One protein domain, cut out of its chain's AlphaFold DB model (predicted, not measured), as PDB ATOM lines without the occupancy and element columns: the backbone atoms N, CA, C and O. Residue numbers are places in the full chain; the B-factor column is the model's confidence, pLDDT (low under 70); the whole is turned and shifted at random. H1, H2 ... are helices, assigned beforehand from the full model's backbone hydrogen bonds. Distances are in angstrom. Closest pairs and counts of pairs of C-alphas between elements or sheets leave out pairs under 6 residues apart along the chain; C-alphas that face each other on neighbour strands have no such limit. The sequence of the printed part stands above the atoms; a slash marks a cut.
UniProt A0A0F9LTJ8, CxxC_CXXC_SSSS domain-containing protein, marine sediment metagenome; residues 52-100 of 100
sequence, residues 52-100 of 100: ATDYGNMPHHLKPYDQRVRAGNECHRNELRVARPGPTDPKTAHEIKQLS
ATOM      1  N   ALA A  52      -0.688  -7.439  42.347       75.56
ATOM      2  CA  ALA A  52       0.433  -7.979  41.588       75.56
ATOM      3  C   ALA A  52       1.200  -6.893  40.816       75.56
ATOM      4  O   ALA A  52       2.427  -6.936  40.765       75.56
ATOM      5  N   THR A  53       0.492  -5.917  40.239       75.62
ATOM      6  CA  THR A  53       1.110  -4.859  39.430       75.62
ATOM      7  C   THR A  53       1.640  -3.700  40.268       75.62
ATOM      8  O   THR A  53       2.705  -3.185  39.933       75.62
ATOM      9  N   ASP A  54       0.980  -3.356  41.381       75.94
ATOM     10  CA  ASP A  54       1.241  -2.127  42.147       75.94
ATOM     11  C   ASP A  54       2.149  -2.317  43.384       75.94
ATOM     12  O   ASP A  54       2.902  -1.412  43.764       75.94
ATOM     13  N   TYR A  55       2.134  -3.498  44.007       76.75
ATOM     14  CA  TYR A  55       2.862  -3.737  45.261       76.75
ATOM     15  C   TYR A  55       4.133  -4.567  45.078       76.75
ATOM     16  O   TYR A  55       5.151  -4.239  45.681       76.75
ATOM     17  N   GLY A  56       4.121  -5.580  44.203       71.50
ATOM     18  CA  GLY A  56       5.238  -6.528  44.063       71.50
ATOM     19  C   GLY A  56       6.589  -5.894  43.697       71.50
ATOM     20  O   GLY A  56       7.625  -6.360  44.156       71.50
ATOM     21  N   ASN A  57       6.573  -4.800  42.929       71.50
ATOM     22  CA  ASN A  57       7.781  -4.091  42.478       71.50
ATOM     23  C   ASN A  57       7.899  -2.669  43.057       71.50
ATOM     24  O   ASN A  57       8.600  -1.832  42.489       71.50
ATOM     25  N   MET A  58       7.125  -2.352  44.102       73.00
ATOM     26  CA  MET A  58       6.995  -1.006  44.680       73.00
ATOM     27  C   MET A  58       6.456   0.159  43.786       73.00
ATOM     28  O   MET A  58       6.673   1.318  44.147       73.00
ATOM     29  N   PRO A  59       5.733  -0.042  42.655       73.62
ATOM     30  CA  PRO A  59       5.129   1.067  41.897       73.62
ATOM     31  C   PRO A  59       4.150   1.931  42.684       73.62
ATOM     32  O   PRO A  59       3.952   3.077  42.298       73.62
ATOM     33  N   HIS A  60       3.571   1.439  43.780       77.69
ATOM     34  CA  HIS A  60       2.711   2.240  44.654       77.69
ATOM     35  C   HIS A  60       3.406   3.490  45.241       77.69
ATOM     36  O   HIS A  60       2.720   4.400  45.696       77.69
ATOM     37  N   HIS A  61       4.743   3.575  45.210       83.31
ATOM     38  CA  HIS A  61       5.488   4.791  45.564       83.31
ATOM     39  C   HIS A  61       5.527   5.850  44.454       83.31
ATOM     40  O   HIS A  61       5.867   7.003  44.715       83.31
ATOM     41  N   LEU A  62       5.220   5.473  43.211       83.62
ATOM     42  CA  LEU A  62       5.112   6.415  42.103       83.62
ATOM     43  C   LEU A  62       3.825   7.228  42.239       83.62
ATOM     44  O   LEU A  62       2.823   6.749  42.772       83.62
ATOM     45  N   LYS A  63       3.829   8.445  41.696       85.44
ATOM     46  CA  LYS A  63       2.615   9.260  41.605       85.44
ATOM     47  C   LYS A  63       1.597   8.592  40.671       85.44
ATOM     48  O   LYS A  63       2.004   7.898  39.736       85.44
ATOM     49  N   PRO A  64       0.285   8.831  40.849       81.38
ATOM     50  CA  PRO A  64      -0.754   8.173  40.048       81.38
ATOM     51  C   PRO A  64      -0.568   8.317  38.528       81.38
ATOM     52  O   PRO A  64      -0.844   7.391  37.765       81.38
ATOM     53  N   TYR A  65      -0.057   9.466  38.073       81.00
ATOM     54  CA  TYR A  65       0.257   9.688  36.661       81.00
ATOM     55  C   TYR A  65       1.406   8.793  36.171       81.00
ATOM     56  O   TYR A  65       1.273   8.110  35.154       81.00
ATOM     57  N   ASP A  66       2.505   8.742  36.924       83.50
ATOM     58  CA  ASP A  66       3.697   7.961  36.582       83.50
ATOM     59  C   ASP A  66       3.409   6.453  36.598       83.50
ATOM     60  O   ASP A  66       3.883   5.714  35.733       83.50
ATOM     61  N   GLN A  67       2.562   6.004  37.530       82.06
ATOM     62  CA  GLN A  67       2.027   4.641  37.566       82.06
ATOM     63  C   GLN A  67       1.306   4.292  36.255       82.06
ATOM     64  O   GLN A  67       1.591   3.264  35.635       82.06
ATOM     65  N   ARG A  68       0.418   5.177  35.782       78.94
ATOM     66  CA  ARG A  68      -0.340   4.983  34.537       78.94
ATOM     67  C   ARG A  68       0.566   4.939  33.305       78.94
ATOM     68  O   ARG A  68       0.380   4.079  32.444       78.94
ATOM     69  N   VAL A  69       1.548   5.840  33.223       82.06
ATOM     70  CA  VAL A  69       2.531   5.875  32.124       82.06
ATOM     71  C   VAL A  69       3.354   4.589  32.098       82.06
ATOM     72  O   VAL A  69       3.508   3.977  31.040       82.06
ATOM     73  N   ARG A  70       3.833   4.135  33.262       84.31
ATOM     74  CA  ARG A  70       4.559   2.868  33.393       84.31
ATOM     75  C   ARG A  70       3.725   1.693  32.884       84.31
ATOM     76  O   ARG A  70       4.219   0.942  32.046       84.31
ATOM     77  N   ALA A  71       2.485   1.547  33.348       80.44
ATOM     78  CA  ALA A  71       1.621   0.455  32.909       80.44
ATOM     79  C   ALA A  71       1.373   0.486  31.397       80.44
ATOM     80  O   ALA A  71       1.433  -0.555  30.747       80.44
ATOM     81  N   GLY A  72       1.174   1.674  30.814       79.44
ATOM     82  CA  GLY A  72       1.077   1.834  29.361       79.44
ATOM     83  C   GLY A  72       2.330   1.336  28.631       79.44
ATOM     84  O   GLY A  72       2.228   0.572  27.670       79.44
ATOM     85  N   ASN A  73       3.517   1.695  29.124       82.50
ATOM     86  CA  ASN A  73       4.791   1.246  28.553       82.50
ATOM     87  C   ASN A  73       4.996  -0.274  28.679       82.50
ATOM     88  O   ASN A  73       5.503  -0.902  27.751       82.50
ATOM     89  N   GLU A  74       4.601  -0.877  29.802       81.12
ATOM     90  CA  GLU A  74       4.667  -2.330  30.014       81.12
ATOM     91  C   GLU A  74       3.733  -3.089  29.069       81.12
ATOM     92  O   GLU A  74       4.128  -4.103  28.494       81.12
ATOM     93  N   CYS A  75       2.526  -2.564  28.840       77.44
ATOM     94  CA  CYS A  75       1.595  -3.127  27.867       77.44
ATOM     95  C   CYS A  75       2.195  -3.150  26.457       77.44
ATOM     96  O   CYS A  75       2.134  -4.175  25.779       77.44
ATOM     97  N   HIS A  76       2.810  -2.039  26.035       76.38
ATOM     98  CA  HIS A  76       3.474  -1.945  24.735       76.38
ATOM     99  C   HIS A  76       4.673  -2.891  24.619       76.38
ATOM    100  O   HIS A  76       4.826  -3.542  23.590       76.38
ATOM    101  N   ARG A  77       5.499  -2.994  25.670       81.88
ATOM    102  CA  ARG A  77       6.677  -3.876  25.696       81.88
ATOM    103  C   ARG A  77       6.308  -5.353  25.579       81.88
ATOM    104  O   ARG A  77       7.015  -6.097  24.917       81.88
ATOM    105  N   ASN A  78       5.216  -5.758  26.218       78.25
ATOM    106  CA  ASN A  78       4.752  -7.145  26.224       78.25
ATOM    107  C   ASN A  78       3.844  -7.476  25.025       78.25
ATOM    108  O   ASN A  78       3.186  -8.512  25.034       78.25
ATOM    109  N   GLU A  79       3.762  -6.583  24.031       79.31
ATOM    110  CA  GLU A  79       2.911  -6.723  22.838       79.31
ATOM    111  C   GLU A  79       1.426  -6.979  23.171       79.31
ATOM    112  O   GLU A  79       0.666  -7.564  22.394       79.31
ATOM    113  N   LEU A  80       0.984  -6.506  24.340       74.62
ATOM    114  CA  LEU A  80      -0.374  -6.701  24.821       74.62
ATOM    115  C   LEU A  80      -1.305  -5.720  24.109       74.62
ATOM    116  O   LEU A  80      -1.159  -4.499  24.201       74.62
ATOM    117  N   ARG A  81      -2.307  -6.254  23.406       65.62
ATOM    118  CA  ARG A  81      -3.359  -5.451  22.770       65.62
ATOM    119  C   ARG A  81      -4.355  -4.962  23.819       65.62
ATOM    120  O   ARG A  81      -5.422  -5.541  23.993       65.62
ATOM    121  N   VAL A  82      -4.010  -3.885  24.512       65.69
ATOM    122  CA  VAL A  82      -4.952  -3.137  25.354       65.69
ATOM    123  C   VAL A  82      -5.745  -2.150  24.509       65.69
ATOM    124  O   VAL A  82      -5.209  -1.503  23.606       65.69
ATOM    125  N   ALA A  83      -7.034  -2.016  24.819       62.41
ATOM    126  CA  ALA A  83      -7.821  -0.906  24.306       62.41
ATOM    127  C   ALA A  83      -7.126   0.403  24.702       62.41
ATOM    128  O   ALA A  83      -6.719   0.562  25.857       62.41
ATOM    129  N   ARG A  84      -6.965   1.332  23.751       58.66
ATOM    130  CA  ARG A  84      -6.433   2.659  24.080       58.66
ATOM    131  C   ARG A  84      -7.338   3.255  25.159       58.66
ATOM    132  O   ARG A  84      -8.545   3.331  24.918       58.66
ATOM    133  N   PRO A  85      -6.801   3.637  26.329       60.56
ATOM    134  CA  PRO A  85      -7.627   4.253  27.346       60.56
ATOM    135  C   PRO A  85      -8.262   5.509  26.748       60.56
ATOM    136  O   PRO A  85      -7.585   6.300  26.086       60.56
ATOM    137  N   GLY A  86      -9.570   5.664  26.952       65.56
ATOM    138  CA  GLY A  86     -10.261   6.901  26.612       65.56
ATOM    139  C   GLY A  86      -9.654   8.093  27.364       65.56
ATOM    140  O   GLY A  86      -8.932   7.902  28.354       65.56
ATOM    141  N   PRO A  87      -9.918   9.330  26.908       70.50
ATOM    142  CA  PRO A  87      -9.501  10.515  27.643       70.50
ATOM    143  C   PRO A  87     -10.033  10.444  29.079       70.50
ATOM    144  O   PRO A  87     -11.163  10.024  29.314       70.50
ATOM    145  N   THR A  88      -9.193  10.813  30.044       73.31
ATOM    146  CA  THR A  88      -9.604  10.875  31.452       73.31
ATOM    147  C   THR A  88     -10.656  11.962  31.630       73.31
ATOM    148  O   THR A  88     -10.509  13.044  31.057       73.31
ATOM    149  N   ASP A  89     -11.670  11.705  32.456       81.62
ATOM    150  CA  ASP A  89     -12.653  12.729  32.805       81.62
ATOM    151  C   ASP A  89     -11.960  13.977  33.384       81.62
ATOM    152  O   ASP A  89     -10.986  13.843  34.135       81.62
ATOM    153  N   PRO A  90     -12.446  15.200  33.092       81.69
ATOM    154  CA  PRO A  90     -11.784  16.440  33.508       81.69
ATOM    155  C   PRO A  90     -11.561  16.543  35.023       81.69
ATOM    156  O   PRO A  90     -10.546  17.077  35.468       81.69
ATOM    157  N   LYS A  91     -12.493  15.999  35.819       79.56
ATOM    158  CA  LYS A  91     -12.392  15.949  37.286       79.56
ATOM    159  C   LYS A  91     -11.260  15.031  37.734       79.56
ATOM    160  O   LYS A  91     -10.390  15.452  38.485       79.56
ATOM    161  N   THR A  92     -11.218  13.821  37.185       75.69
ATOM    162  CA  THR A  92     -10.167  12.841  37.466       75.69
ATOM    163  C   THR A  92      -8.801  13.348  37.006       75.69
ATOM    164  O   THR A  92      -7.805  13.159  37.692       75.69
ATOM    165  N   ALA A  93      -8.733  14.052  35.873       77.00
ATOM    166  CA  ALA A  93      -7.500  14.680  35.404       77.00
ATOM    167  C   ALA A  93      -7.001  15.779  36.360       77.00
ATOM    168  O   ALA A  93      -5.798  15.881  36.602       77.00
ATOM    169  N   HIS A  94      -7.909  16.580  36.923       80.00
ATOM    170  CA  HIS A  94      -7.574  17.599  37.917       80.00
ATOM    171  C   HIS A  94      -7.076  16.980  39.228       80.00
ATOM    172  O   HIS A  94      -6.051  17.408  39.750       80.00
ATOM    173  N   GLU A  95      -7.749  15.940  39.722       79.38
ATOM    174  CA  GLU A  95      -7.326  15.184  40.907       79.38
ATOM    175  C   GLU A  95      -5.944  14.549  40.709       79.38
ATOM    176  O   GLU A  95      -5.067  14.703  41.556       79.38
ATOM    177  N   ILE A  96      -5.696  13.920  39.553       75.62
ATOM    178  CA  ILE A  96      -4.376  13.371  39.208       75.62
ATOM    179  C   ILE A  96      -3.309  14.470  39.239       75.62
ATOM    180  O   ILE A  96      -2.236  14.246  39.788       75.62
ATOM    181  N   LYS A  97      -3.609  15.652  38.688       76.06
ATOM    182  CA  LYS A  97      -2.686  16.794  38.662       76.06
ATOM    183  C   LYS A  97      -2.387  17.361  40.055       76.06
ATOM    184  O   LYS A  97      -1.327  17.935  40.255       76.06
ATOM    185  N   GLN A  98      -3.314  17.238  41.002       79.25
ATOM    186  CA  GLN A  98      -3.104  17.665  42.390       79.25
ATOM    187  C   GLN A  98      -2.292  16.654  43.207       79.25
ATOM    188  O   GLN A  98      -1.632  17.035  44.170       79.25
ATOM    189  N   LEU A  99      -2.360  15.375  42.835       69.94
ATOM    190  CA  LEU A  99      -1.625  14.280  43.473       69.94
ATOM    191  C   LEU A  99      -0.222  14.067  42.872       69.94
ATOM    192  O   LEU A  99       0.590  13.344  43.453       69.94
ATOM    193  N   SER A 100       0.052  14.663  41.705       60.06
ATOM    194  CA  SER A 100       1.350  14.670  41.016       60.06
ATOM    195  C   SER A 100       2.186  15.887  41.376       60.06
ATOM    196  O   SER A 100       3.406  15.716  41.566       60.06
TER     197      SER A 100
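What this domain is: This is residues 52 to 100 of the 100 residues of the protein "CxxC_CXXC_SSSS domain-containing protein" of marine sediment metagenome (UniProt A0A0F9LTJ8). Two helices meet at a corner, the first residues of H1 against the side of H2, and a long link arches from the far end of H1 back to the start of H2, an open frame. Residues 73 to 79, of which 73 to 77 belong to H1, stick out. The 49 printed residues hold H1 then H2 and no named strand; the class is all helix, with 24 residues, under half, in named elements. It is flat, 30 by 25 by 13 A, and only just loose, close to compact, with a radius of gyration of the C-alphas of 12.0 A.

How they stand to each other: Look at H1, residues 64 to 77, which touches H2, residues 90 to 99, with residues 64 to 65 alone. Their closest C-alphas, Pro 64 and Ile 96, are 6.4 A apart. Their lines are about perpendicular, at 76 degrees. In both, every O i to N i+4 pair is within hydrogen-bond range.

Where its parts are: Find C-alpha 64 at (-0.754, 8.173, 40.048); H1 runs 20.2 A from there. H2 runs 14.4 A to C-alpha 99 at (-1.625, 14.280, 43.473).

The domain as a whole: Residues 78 to 89 make the long link. The printed part has no cut. Look for pLDDT under 70 at residues 81 to 86 and 99 to 100.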